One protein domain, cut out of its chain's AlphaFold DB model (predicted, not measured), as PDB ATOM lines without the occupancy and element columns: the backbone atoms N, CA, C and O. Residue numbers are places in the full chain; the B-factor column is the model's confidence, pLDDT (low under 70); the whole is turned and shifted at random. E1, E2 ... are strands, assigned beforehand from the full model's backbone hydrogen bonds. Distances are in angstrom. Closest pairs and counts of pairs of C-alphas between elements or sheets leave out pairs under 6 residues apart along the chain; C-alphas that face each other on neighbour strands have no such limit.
ATOM      1  N   ILE A 379      86.342 -38.547 -55.845       80.56
ATOM      2  CA  ILE A 379      84.961 -38.485 -56.338       80.56
ATOM      3  C   ILE A 379      84.308 -37.222 -55.801       80.56
ATOM      4  O   ILE A 379      84.346 -36.937 -54.605       80.56
ATOM      5  N   TYR A 380      83.663 -36.492 -56.700       82.62
ATOM      6  CA  TYR A 380      82.832 -35.349 -56.372       82.62
ATOM      7  C   TYR A 380      81.520 -35.476 -57.147       82.62
ATOM      8  O   TYR A 380      81.539 -35.644 -58.363       82.62
ATOM      9  N   LYS A 381      80.375 -35.441 -56.452       81.19
ATOM     10  CA  LYS A 381      79.035 -35.593 -57.064       81.19
ATOM     11  C   LYS A 381      78.944 -36.790 -58.026       81.19
ATOM     12  O   LYS A 381      78.559 -36.638 -59.182       81.19
ATOM     13  N   ASP A 382      79.369 -37.958 -57.540       76.25
ATOM     14  CA  ASP A 382      79.366 -39.242 -58.259       76.25
ATOM     15  C   ASP A 382      80.200 -39.289 -59.553       76.25
ATOM     16  O   ASP A 382      80.095 -40.237 -60.331       76.25
ATOM     17  N   LYS A 383      81.077 -38.304 -59.780       80.62
ATOM     18  CA  LYS A 383      82.033 -38.293 -60.892       80.62
ATOM     19  C   LYS A 383      83.466 -38.371 -60.387       80.62
ATOM     20  O   LYS A 383      83.813 -37.772 -59.368       80.62
ATOM     21  N   LEU A 384      84.301 -39.105 -61.120       84.06
ATOM     22  CA  LEU A 384      85.734 -39.189 -60.864       84.06
ATOM     23  C   LEU A 384      86.440 -37.941 -61.395       84.06
ATOM     24  O   LEU A 384      86.390 -37.679 -62.594       84.06
ATOM     25  N   TYR A 385      87.201 -37.273 -60.535       87.25
ATOM     26  CA  TYR A 385      88.114 -36.198 -60.907       87.25
ATOM     27  C   TYR A 385      89.547 -36.589 -60.578       87.25
ATOM     28  O   TYR A 385      89.818 -37.139 -59.509       87.25
ATOM     29  N   PHE A 386      90.473 -36.290 -61.484       87.62
ATOM     30  CA  PHE A 386      91.890 -36.541 -61.259       87.62
ATOM     31  C   PHE A 386      92.798 -35.587 -62.028       87.62
ATOM     32  O   PHE A 386      92.397 -34.980 -63.023       87.62
ATOM     33  N   VAL A 387      94.043 -35.462 -61.568       88.12
ATOM     34  CA  VAL A 387      95.054 -34.620 -62.220       88.12
ATOM     35  C   VAL A 387      95.917 -35.452 -63.164       88.12
ATOM     36  O   VAL A 387      96.535 -36.437 -62.759       88.12
ATOM     37  N   LYS A 388      96.020 -35.031 -64.430       84.69
ATOM     38  CA  LYS A 388      96.908 -35.654 -65.427       84.69
ATOM     39  C   LYS A 388      97.616 -34.590 -66.255       84.69
ATOM     40  O   LYS A 388      96.976 -33.793 -66.932       84.69
ATOM     41  N   GLY A 389      98.949 -34.569 -66.204       85.00
ATOM     42  CA  GLY A 389      99.754 -33.597 -66.958       85.00
ATOM     43  C   GLY A 389      99.419 -32.135 -66.634       85.00
ATOM     44  O   GLY A 389      99.462 -31.295 -67.528       85.00
ATOM     45  N   GLY A 390      99.028 -31.848 -65.388       88.88
ATOM     46  CA  GLY A 390      98.620 -30.512 -64.943       88.88
ATOM     47  C   GLY A 390      97.181 -30.121 -65.293       88.88
ATOM     48  O   GLY A 390      96.818 -28.965 -65.121       88.88
ATOM     49  N   LYS A 391      96.357 -31.042 -65.799       89.44
ATOM     50  CA  LYS A 391      94.967 -30.778 -66.199       89.44
ATOM     51  C   LYS A 391      93.990 -31.502 -65.281       89.44
ATOM     52  O   LYS A 391      94.285 -32.620 -64.857       89.44
ATOM     53  N   LEU A 392      92.825 -30.895 -65.035       90.31
ATOM     54  CA  LEU A 392      91.696 -31.597 -64.423       90.31
ATOM     55  C   LEU A 392      91.038 -32.465 -65.478       90.31
ATOM     56  O   LEU A 392      90.546 -31.959 -66.488       90.31
ATOM     57  N   ILE A 393      91.024 -33.760 -65.224       87.75
ATOM     58  CA  ILE A 393      90.354 -34.728 -66.068       87.75
ATOM     59  C   ILE A 393      89.177 -35.294 -65.286       87.75
ATOM     60  O   ILE A 393      89.304 -35.621 -64.103       87.75
ATOM     61  N   THR A 394      88.044 -35.415 -65.965       87.62
ATOM     62  CA  THR A 394      86.936 -36.266 -65.536       87.62
ATOM     63  C   THR A 394      86.785 -37.417 -66.513       87.62
ATOM     64  O   THR A 394      87.187 -37.325 -67.675       87.62
ATOM     65  N   TYR A 395      86.210 -38.513 -66.043       78.19
ATOM     66  CA  TYR A 395      85.840 -39.626 -66.903       78.19
ATOM     67  C   TYR A 395      84.346 -39.540 -67.224       78.19
ATOM     68  O   TYR A 395      83.516 -39.557 -66.318       78.19
ATOM     69  N   GLU A 396      84.008 -39.392 -68.503       75.06
ATOM     70  CA  GLU A 396      82.628 -39.330 -68.995       75.06
ATOM     71  C   GLU A 396      82.525 -40.071 -70.330       75.06
ATOM     72  O   GLU A 396      83.406 -39.926 -71.177       75.06
ATOM     73  N   ASP A 397      81.448 -40.832 -70.538       74.19
ATOM     74  CA  ASP A 397      81.202 -41.608 -71.770       74.19
ATOM     75  C   ASP A 397      82.378 -42.521 -72.159       74.19
ATOM     76  O   ASP A 397      82.779 -42.603 -73.317       74.19
ATOM     77  N   GLU A 398      82.976 -43.170 -71.158       69.62
ATOM     78  CA  GLU A 398      84.163 -44.022 -71.289       69.62
ATOM     79  C   GLU A 398      85.436 -43.319 -71.807       69.62
ATOM     80  O   GLU A 398      86.437 -43.973 -72.133       69.62
ATOM     81  N   GLN A 399      85.451 -41.985 -71.832       76.44
ATOM     82  CA  GLN A 399      86.578 -41.193 -72.309       76.44
ATOM     83  C   GLN A 399      87.087 -40.217 -71.248       76.44
ATOM     84  O   GLN A 399      86.350 -39.679 -70.421       76.44
ATOM     85  N   GLU A 400      88.398 -39.974 -71.283       83.06
ATOM     86  CA  GLU A 400      89.010 -38.887 -70.525       83.06
ATOM     87  C   GLU A 400      88.587 -37.554 -71.148       83.06
ATOM     88  O   GLU A 400      88.972 -37.246 -72.278       83.06
ATOM     89  N   LYS A 401      87.827 -36.750 -70.405       86.81
ATOM     90  CA  LYS A 401      87.483 -35.386 -70.800       86.81
ATOM     91  C   LYS A 401      88.256 -34.400 -69.945       86.81
ATOM     92  O   LYS A 401      88.196 -34.417 -68.716       86.81
ATOM     93  N   GLU A 402      88.996 -33.529 -70.617       89.12
ATOM     94  CA  GLU A 402      89.609 -32.380 -69.971       89.12
ATOM     95  C   GLU A 402      88.528 -31.369 -69.588       89.12
ATOM     96  O   GLU A 402      87.686 -31.012 -70.411       89.12
ATOM     97  N   ILE A 403      88.573 -30.879 -68.351       88.88
ATOM     98  CA  ILE A 403      87.683 -29.812 -67.902       88.88
ATOM     99  C   ILE A 403      88.335 -28.463 -68.193       88.88
ATOM    100  O   ILE A 403      89.366 -28.110 -67.616       88.88
ATOM    101  N   ILE A 404      87.688 -27.700 -69.070       87.31
ATOM    102  CA  ILE A 404      87.954 -26.281 -69.305       87.31
ATOM    103  C   ILE A 404      86.771 -25.460 -68.791       87.31
ATOM    104  O   ILE A 404      85.618 -25.879 -68.872       87.31
ATOM    105  N   PHE A 405      87.058 -24.290 -68.235       86.19
ATOM    106  CA  PHE A 405      86.072 -23.480 -67.527       86.19
ATOM    107  C   PHE A 405      85.631 -22.319 -68.399       86.19
ATOM    108  O   PHE A 405      86.483 -21.589 -68.901       86.19
ATOM    109  N   ASN A 406      84.327 -22.117 -68.585       84.31
ATOM    110  CA  ASN A 406      83.854 -20.943 -69.315       84.31
ATOM    111  C   ASN A 406      84.298 -19.670 -68.577       84.31
ATOM    112  O   ASN A 406      84.181 -19.585 -67.354       84.31
ATOM    113  N   HIS A 407      84.846 -18.705 -69.316       82.88
ATOM    114  CA  HIS A 407      85.146 -17.387 -68.783       82.88
ATOM    115  C   HIS A 407      84.152 -16.342 -69.280       82.88
ATOM    116  O   HIS A 407      83.442 -15.758 -68.464       82.88
ATOM    117  N   THR A 408      84.120 -16.099 -70.595       84.31
ATOM    118  CA  THR A 408      83.234 -15.123 -71.245       84.31
ATOM    119  C   THR A 408      83.069 -15.460 -72.730       84.31
ATOM    120  O   THR A 408      84.053 -15.466 -73.471       84.31
ATOM    121  N   GLY A 409      81.836 -15.674 -73.199       85.94
ATOM    122  CA  GLY A 409      81.568 -15.992 -74.610       85.94
ATOM    123  C   GLY A 409      82.264 -17.286 -75.050       85.94
ATOM    124  O   GLY A 409      82.097 -18.319 -74.405       85.94
ATOM    125  N   ASP A 410      83.066 -17.210 -76.116       87.19
ATOM    126  CA  ASP A 410      83.866 -18.330 -76.645       87.19
ATOM    127  C   ASP A 410      85.265 -18.456 -76.004       87.19
ATOM    128  O   ASP A 410      86.105 -19.222 -76.482       87.19
ATOM    129  N   VAL A 411      85.533 -17.705 -74.928       88.69
ATOM    130  CA  VAL A 411      86.805 -17.731 -74.193       88.69
ATOM    131  C   VAL A 411      86.669 -18.580 -72.932       88.69
ATOM    132  O   VAL A 411      85.804 -18.337 -72.088       88.69
ATOM    133  N   TYR A 412      87.585 -19.531 -72.770       90.38
ATOM    134  CA  TYR A 412      87.642 -20.471 -71.654       90.38
ATOM    135  C   TYR A 412      88.973 -20.344 -70.905       90.38
ATOM    136  O   TYR A 412      89.988 -19.917 -71.454       90.38
ATOM    137  N   LYS A 413      88.985 -20.739 -69.632       89.19
ATOM    138  CA  LYS A 413      90.170 -20.852 -68.782       89.19
ATOM    139  C   LYS A 413      90.556 -22.321 -68.631       89.19
ATOM    140  O   LYS A 413      89.765 -23.141 -68.166       89.19
ATOM    141  N   ARG A 414      91.807 -22.635 -68.964       91.31
ATOM    142  CA  ARG A 414      92.473 -23.895 -68.619       91.31
ATOM    143  C   ARG A 414      93.427 -23.631 -67.463       91.31
ATOM    144  O   ARG A 414      94.412 -22.918 -67.644       91.31
ATOM    145  N   TYR A 415      93.161 -24.221 -66.302       91.69
ATOM    146  CA  TYR A 415      94.052 -24.125 -65.145       91.69
ATOM    147  C   TYR A 415      95.151 -25.187 -65.198       91.69
ATOM    148  O   TYR A 415      94.910 -26.318 -65.614       91.69
ATOM    149  N   ASN A 416      96.338 -24.821 -64.720       93.94
ATOM    150  CA  ASN A 416      97.433 -25.747 -64.462       93.94
ATOM    151  C   ASN A 416      97.320 -26.255 -63.019       93.94
ATOM    152  O   ASN A 416      97.747 -25.572 -62.086       93.94
ATOM    153  N   ILE A 417      96.731 -27.428 -62.830       93.38
ATOM    154  CA  ILE A 417      96.387 -27.987 -61.519       93.38
ATOM    155  C   ILE A 417      97.525 -28.847 -60.989       93.38
ATOM    156  O   ILE A 417      98.026 -29.729 -61.684       93.38
ATOM    157  N   SER A 418      97.924 -28.581 -59.749       92.19
ATOM    158  CA  SER A 418      98.999 -29.298 -59.066       92.19
ATOM    159  C   SER A 418      98.496 -30.333 -58.063       92.19
ATOM    160  O   SER A 418      99.216 -31.286 -57.795       92.19
ATOM    161  N   SER A 419      97.297 -30.158 -57.500       92.44
ATOM    162  CA  SER A 419      96.713 -31.083 -56.522       92.44
ATOM    163  C   SER A 419      95.207 -30.860 -56.377       92.44
ATOM    164  O   SER A 419      94.711 -29.772 -56.687       92.44
ATOM    165  N   ILE A 420      94.487 -31.876 -55.891       91.56
ATOM    166  CA  ILE A 420      93.041 -31.830 -55.652       91.56
ATOM    167  C   ILE A 420      92.673 -32.496 -54.326       91.56
ATOM    168  O   ILE A 420      93.302 -33.469 -53.914       91.56
ATOM    169  N   VAL A 421      91.624 -32.000 -53.675       89.56
ATOM    170  CA  VAL A 421      91.044 -32.626 -52.480       89.56
ATOM    171  C   VAL A 421      89.541 -32.362 -52.430       89.56
ATOM    172  O   VAL A 421      89.101 -31.250 -52.707       89.56
ATOM    173  N   ASN A 422      88.746 -33.376 -52.094       87.62
ATOM    174  CA  ASN A 422      87.339 -33.193 -51.742       87.62
ATOM    175  C   ASN A 422      87.232 -33.132 -50.219       87.62
ATOM    176  O   ASN A 422      87.698 -34.041 -49.538       87.62
ATOM    177  N   TYR A 423      86.652 -32.055 -49.706       86.69
ATOM    178  CA  TYR A 423      86.458 -31.826 -48.282       86.69
ATOM    179  C   TYR A 423      85.110 -31.133 -48.068       86.69
ATOM    180  O   TYR A 423      84.836 -30.130 -48.726       86.69
ATOM    181  N   ASN A 424      84.270 -31.666 -47.171       83.88
ATOM    182  CA  ASN A 424      82.911 -31.172 -46.895       83.88
ATOM    183  C   ASN A 424      82.087 -30.901 -48.172       83.88
ATOM    184  O   ASN A 424      81.620 -29.782 -48.397       83.88
ATOM    185  N   ASP A 425      81.960 -31.909 -49.040       81.88
ATOM    186  CA  ASP A 425      81.222 -31.819 -50.312       81.88
ATOM    187  C   ASP A 425      81.653 -30.647 -51.210       81.88
ATOM    188  O   ASP A 425      80.866 -30.103 -51.993       81.88
ATOM    189  N   THR A 426      82.923 -30.256 -51.114       86.12
ATOM    190  CA  THR A 426      83.534 -29.201 -51.918       86.12
ATOM    191  C   THR A 426      84.845 -29.703 -52.499       86.12
ATOM    192  O   THR A 426      85.745 -30.144 -51.786       86.12
ATOM    193  N   LEU A 427      84.966 -29.615 -53.824       89.69
ATOM    194  CA  LEU A 427      86.184 -29.978 -54.532       89.69
ATOM    195  C   LEU A 427      87.129 -28.772 -54.576       89.69
ATOM    196  O   LEU A 427      86.849 -27.785 -55.253       89.69
ATOM    197  N   TYR A 428      88.251 -28.857 -53.871       92.06
ATOM    198  CA  TYR A 428      89.313 -27.856 -53.878       92.06
ATOM    199  C   TYR A 428      90.393 -28.239 -54.887       92.06
ATOM    200  O   TYR A 428      90.859 -29.381 -54.921       92.06
ATOM    201  N   LEU A 429      90.820 -27.264 -55.687       93.81
ATOM    202  CA  LEU A 429      91.874 -27.413 -56.685       93.81
ATOM    203  C   LEU A 429      93.007 -26.438 -56.365       93.81
ATOM    204  O   LEU A 429      92.787 -25.229 -56.264       93.81
ATOM    205  N   ALA A 430      94.228 -26.951 -56.248       94.75
ATOM    206  CA  ALA A 430      95.426 -26.127 -56.221       94.75
ATOM    207  C   ALA A 430      95.854 -25.805 -57.656       94.75
ATOM    208  O   ALA A 430      96.118 -26.712 -58.450       94.75
ATOM    209  N   VAL A 431      95.932 -24.519 -57.994       94.50
ATOM    210  CA  VAL A 431      96.270 -24.039 -59.337       94.50
ATOM    211  C   VAL A 431      97.588 -23.274 -59.315       94.50
ATOM    212  O   VAL A 431      97.847 -22.457 -58.439       94.50
ATOM    213  N   SER A 432      98.442 -23.522 -60.303       94.38
ATOM    214  CA  SER A 432      99.737 -22.843 -60.483       94.38
ATOM    215  C   SER A 432      99.674 -21.696 -61.503       94.38
ATOM    216  O   SER A 432     100.684 -21.063 -61.802       94.38
ATOM    217  N   GLY A 433      98.483 -21.433 -62.045       92.38
ATOM    218  CA  GLY A 433      98.213 -20.498 -63.132       92.38
ATOM    219  C   GLY A 433      97.340 -21.157 -64.197       92.38
ATOM    220  O   GLY A 433      96.581 -22.084 -63.902       92.38
ATOM    221  N   GLY A 434      97.456 -20.710 -65.445       92.00
ATOM    222  CA  GLY A 434      96.700 -21.282 -66.554       92.00
ATOM    223  C   GLY A 434      96.853 -20.517 -67.865       92.00
ATOM    224  O   GLY A 434      97.686 -19.619 -67.983       92.00
ATOM    225  N   ALA A 435      96.027 -20.870 -68.846       92.44
ATOM    226  CA  ALA A 435      95.934 -20.193 -70.135       92.44
ATOM    227  C   ALA A 435      94.474 -19.950 -70.538       92.44
ATOM    228  O   ALA A 435      93.577 -20.705 -70.154       92.44
ATOM    229  N   TYR A 436      94.261 -18.920 -71.359       92.62
ATOM    230  CA  TYR A 436      93.009 -18.742 -72.085       92.62
ATOM    231  C   TYR A 436      93.005 -19.635 -73.322       92.62
ATOM    232  O   TYR A 436      93.999 -19.705 -74.053       92.62
ATOM    233  N   VAL A 437      91.900 -20.338 -73.532       92.81
ATOM    234  CA  VAL A 437      91.714 -21.293 -74.623       92.81
ATOM    235  C   VAL A 437      90.348 -21.093 -75.273       92.81
ATOM    236  O   VAL A 437      89.436 -20.568 -74.638       92.81
ATOM    237  N   ASP A 438      90.207 -21.500 -76.530       91.19
ATOM    238  CA  ASP A 438      88.890 -21.632 -77.160       91.19
ATOM    239  C   ASP A 438      88.147 -22.884 -76.648       91.19
ATOM    240  O   ASP A 438      88.670 -23.658 -75.837       91.19
ATOM    241  N   LYS A 439      86.917 -23.097 -77.135       86.00
ATOM    242  CA  LYS A 439      86.085 -24.265 -76.790       86.00
ATOM    243  C   LYS A 439      86.744 -25.618 -77.095       86.00
ATOM    244  O   LYS A 439      86.382 -26.618 -76.485       86.00
ATOM    245  N   ASP A 440      87.697 -25.645 -78.027       86.56
ATOM    246  CA  ASP A 440      88.417 -26.845 -78.456       86.56
ATOM    247  C   ASP A 440      89.743 -27.006 -77.678       86.56
ATOM    248  O   ASP A 440      90.537 -27.916 -77.927       86.56
ATOM    249  N   GLY A 441      90.001 -26.127 -76.701       85.88
ATOM    250  CA  GLY A 441      91.172 -26.175 -75.840       85.88
ATOM    251  C   GLY A 441      92.450 -25.654 -76.501       85.88
ATOM    252  O   GLY A 441      93.553 -25.928 -76.006       85.88
ATOM    253  N   LYS A 442      92.354 -24.914 -77.607       90.19
ATOM    254  CA  LYS A 442      93.509 -24.302 -78.266       90.19
ATOM    255  C   LYS A 442      93.839 -22.971 -77.602       90.19
ATOM    256  O   LYS A 442      92.976 -22.115 -77.437       90.19
ATOM    257  N   SER A 443      95.105 -22.789 -77.225       91.38
ATOM    258  CA  SER A 443      95.572 -21.549 -76.594       91.38
ATOM    259  C   SER A 443      95.279 -20.331 -77.465       91.38
ATOM    260  O   SER A 443      95.611 -20.314 -78.652       91.38
ATOM    261  N   MET A 444      94.730 -19.293 -76.845       90.62
ATOM    262  CA  MET A 444      94.413 -18.025 -77.488       90.62
ATOM    263  C   MET A 444      95.015 -16.855 -76.711       90.62
ATOM    264  O   MET A 444      95.242 -16.926 -75.503       90.62
ATOM    265  N   LYS A 445      95.293 -15.759 -77.419       84.56
ATOM    266  CA  LYS A 445      95.616 -14.487 -76.771       84.56
ATOM    267  C   LYS A 445      94.308 -13.836 -76.332       84.56
ATOM    268  O   LYS A 445      93.381 -13.744 -77.129       84.56
ATOM    269  N   PHE A 446      94.255 -13.391 -75.086       85.62
ATOM    270  CA  PHE A 446      93.108 -12.704 -74.508       85.62
ATOM    271  C   PHE A 446      93.616 -11.481 -73.744       85.62
ATOM    272  O   PHE A 446      94.592 -11.592 -73.002       85.62
ATOM    273  N   GLU A 447      92.984 -10.325 -73.942       82.00
ATOM    274  CA  GLU A 447      93.362  -9.041 -73.324       82.00
ATOM    275  C   GLU A 447      92.828  -8.894 -71.884       82.00
ATOM    276  O   GLU A 447      92.434  -7.811 -71.465       82.00
ATOM    277  N   GLY A 448      92.786  -9.991 -71.123       79.88
ATOM    278  CA  GLY A 448      92.343 -10.012 -69.726       79.88
ATOM    279  C   GLY A 448      93.462 -10.337 -68.739       79.88
ATOM    280  O   GLY A 448      94.600 -10.622 -69.124       79.88
ATOM    281  N   ASP A 449      93.120 -10.335 -67.450       83.12
ATOM    282  CA  ASP A 449      94.070 -10.623 -66.375       83.12
ATOM    283  C   ASP A 449      94.686 -12.016 -66.510       83.12
ATOM    284  O   ASP A 449      94.030 -12.989 -66.897       83.12
ATOM    285  N   LYS A 450      95.970 -12.138 -66.163       87.56
ATOM    286  CA  LYS A 450      96.636 -13.443 -66.120       87.56
ATOM    287  C   LYS A 450      95.954 -14.340 -65.087       87.56
ATOM    288  O   LYS A 450      95.590 -13.891 -64.005       87.56
ATOM    289  N   ILE A 451      95.849 -15.630 -65.399       88.81
ATOM    290  CA  ILE A 451      95.378 -16.626 -64.433       88.81
ATOM    291  C   ILE A 451      96.469 -16.803 -63.374       88.81
ATOM    292  O   ILE A 451      97.545 -17.329 -63.666       88.81
ATOM    293  N   LYS A 452      96.187 -16.325 -62.165       90.75
ATOM    294  CA  LYS A 452      97.095 -16.358 -61.019       90.75
ATOM    295  C   LYS A 452      97.120 -17.740 -60.350       90.75
ATOM    296  O   LYS A 452      96.139 -18.482 -60.453       90.75
ATOM    297  N   PRO A 453      98.228 -18.110 -59.683       93.94
ATOM    298  CA  PRO A 453      98.266 -19.291 -58.829       93.94
ATOM    299  C   PRO A 453      97.360 -19.095 -57.609       93.94
ATOM    300  O   PRO A 453      97.145 -17.968 -57.159       93.94
ATOM    301  N   GLY A 454      96.823 -20.184 -57.072       94.38
ATOM    302  CA  GLY A 454      95.870 -20.104 -55.980       94.38
ATOM    303  C   GLY A 454      95.268 -21.434 -55.558       94.38
ATOM    304  O   GLY A 454      95.670 -22.506 -56.014       94.38
ATOM    305  N   VAL A 455      94.252 -21.345 -54.706       93.88
ATOM    306  CA  VAL A 455      93.311 -22.436 -54.436       93.88
ATOM    307  C   VAL A 455      91.923 -21.970 -54.842       93.88
ATOM    308  O   VAL A 455      91.487 -20.889 -54.449       93.88
ATOM    309  N   VAL A 456      91.233 -22.784 -55.628       91.44
ATOM    310  CA  VAL A 456      89.864 -22.525 -56.089       91.44
ATOM    311  C   VAL A 456      88.951 -23.651 -55.624       91.44
ATOM    312  O   VAL A 456      89.406 -24.787 -55.470       91.44
ATOM    313  N   ASN A 457      87.674 -23.356 -55.401       88.38
ATOM    314  CA  ASN A 457      86.660 -24.390 -55.238       88.38
ATOM    315  C   ASN A 457      85.981 -24.659 -56.591       88.38
ATOM    316  O   ASN A 457      85.858 -23.781 -57.438       88.38
ATOM    317  N   PHE A 458      85.559 -25.896 -56.813       81.31
ATOM    318  CA  PHE A 458      84.792 -26.298 -57.980       81.31
ATOM    319  C   PHE A 458      83.325 -26.442 -57.599       81.31
ATOM    320  O   PHE A 458      82.954 -27.337 -56.837       81.31
ATOM    321  N   SER A 459      82.480 -25.576 -58.160       67.00
ATOM    322  CA  SER A 459      81.030 -25.753 -58.172       67.00
ATOM    323  C   SER A 459      80.562 -26.062 -59.598       67.00
ATOM    324  O   SER A 459      81.218 -25.701 -60.572       67.00
ATOM    325  N   LEU A 460      79.410 -26.731 -59.742       53.59
ATOM    326  CA  LEU A 460      78.858 -27.169 -61.041       53.59
ATOM    327  C   LEU A 460      78.640 -26.026 -62.054       53.59
ATOM    328  O   LEU A 460      78.383 -26.306 -63.221       53.59
ATOM    329  N   LEU A 461      78.691 -24.768 -61.607       49.00
ATOM    330  CA  LEU A 461      78.387 -23.594 -62.420       49.00
ATOM    331  C   LEU A 461      79.543 -22.586 -62.484       49.00
ATOM    332  O   LEU A 461      79.648 -21.911 -63.498       49.00
ATOM    333  N   ASN A 462      80.405 -22.496 -61.460       59.81
ATOM    334  CA  ASN A 462      81.509 -21.528 -61.370       59.81
ATOM    335  C   ASN A 462      82.690 -22.059 -60.531       59.81
ATOM    336  O   ASN A 462      82.522 -22.946 -59.689       59.81
ATOM    337  N   LEU A 463      83.874 -21.476 -60.731       73.19
ATOM    338  CA  LEU A 463      84.997 -21.574 -59.795       73.19
ATOM    339  C   LEU A 463      85.027 -20.320 -58.919       73.19
ATOM    340  O   LEU A 463      85.175 -19.224 -59.467       73.19
ATOM    341  N   ASP A 464      84.976 -20.473 -57.597       84.00
ATOM    342  CA  ASP A 464      85.264 -19.372 -56.679       84.00
ATOM    343  C   ASP A 464      86.728 -19.446 -56.241       84.00
ATOM    344  O   ASP A 464      87.277 -20.504 -55.912       84.00
ATOM    345  N   VAL A 465      87.390 -18.292 -56.252       87.94
ATOM    346  CA  VAL A 465      88.765 -18.178 -55.770       87.94
ATOM    347  C   VAL A 465      88.738 -18.160 -54.246       87.94
ATOM    348  O   VAL A 465      88.195 -17.240 -53.643       87.94
ATOM    349  N   ILE A 466      89.335 -19.180 -53.625       91.25
ATOM    350  CA  ILE A 466      89.459 -19.288 -52.166       91.25
ATOM    351  C   ILE A 466      90.719 -18.560 -51.701       91.25
ATOM    352  O   ILE A 466      90.674 -17.761 -50.770       91.25
ATOM    353  N   LEU A 467      91.841 -18.820 -52.376       91.56
ATOM    354  CA  LEU A 467      93.125 -18.160 -52.156       91.56
ATOM    355  C   LEU A 467      93.656 -17.678 -53.509       91.56
ATOM    356  O   LEU A 467      93.918 -18.498 -54.386       91.56
ATOM    357  N   GLU A 468      93.804 -16.367 -53.682       90.44
ATOM    358  CA  GLU A 468      94.392 -15.743 -54.878       90.44
ATOM    359  C   GLU A 468      95.880 -15.432 -54.650       90.44
ATOM    360  O   GLU A 468      96.281 -15.204 -53.513       90.44
ATOM    361  N   ASP A 469      96.694 -15.406 -55.711       92.06
ATOM    362  CA  ASP A 469      98.145 -15.146 -55.655       92.06
ATOM    363  C   ASP A 469      98.877 -16.022 -54.622       92.06
ATOM    364  O   ASP A 469      99.817 -15.596 -53.949       92.06
TER     365      ASP A 469
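This is residues 379 to 469 of the 698 residues of the protein "Copper amine oxidase" of Clostridium aceticum (UniProt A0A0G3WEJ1). What shape do these atoms make? A five-stranded sheet, E4 to E8, is curled like part of a barrel, and a small sheet, E1 to E3, is partly face to face with it, its strands crossed over those of the larger sheet, as a sandwich, two sheets face to face. How is the printed part made up? It has 91 residues, with no named helix and eight named strands, E1 to E8 in chain order; the class is all strand, and the sheets, E1 - E2 - E3 and E4 - E5 - E6 - E7 - E8, are antiparallel throughout. How compact is it? It is compact, with a radius of gyration of the C-alphas of 12.7 A and spans of 36 by 31 by 24 A.

Where does the small sheet run? E1 is residues 383 to 388, 15.8 A long, from C-alpha 383 at (82.033, -38.293, -60.892); E2 is residues 391 to 396, 15.3 A, and E3 residues 399 to 402. Where does the large sheet run? E4 is residues 405 to 408, E5 residues 411 to 423, 29.5 A, and E6 residues 426 to 437, 25.4 A. E7 is residues 454 to 458, 12.8 A, and E8 residues 463 to 468, 12.1 A, ending at C-alpha 468 at (94.392, -15.743, -54.878).

How do the first strands pair? E1 E2 E3 is a meander, each strand the antiparallel neighbour of the one before, with N 386 and O 393 2.9 A apart in the hairpin E1 and E2, and N 394 and O 401 2.9 A apart in the hairpin E2 and E3. How is the large sheet joined? E4 E5 E6 E7 E8 is a second meander, with pairs within hydrogen-bond range at N 405 and O 413, 2.9 A, N 418 and O 430, 2.9 A, N 456 and O 429, 3.0 A, and N 455 and O 467, 2.9 A. E5 bends by 89 degrees at residue 418 and E6 by 90 degrees at residue 432. Where do the sheets meet? The strands of the two sheets stand at 67 degrees; the closest C-alphas of E2 and E5, Lys 391 and Ile 417, are 5.6 A apart, while E3 and E5 are apart.

How large is it? The two C-alphas farthest apart, those of Asp 382 and Glu 447, are 36.5 A apart. Which link is long? E6 to E7 is a long link, residues 438 to 453; the other links are tight, and the printed part has no cut. Where is confidence low? The mean pLDDT of the printed part is 85.9; residue 398 and residues 459 to 462 are under 70.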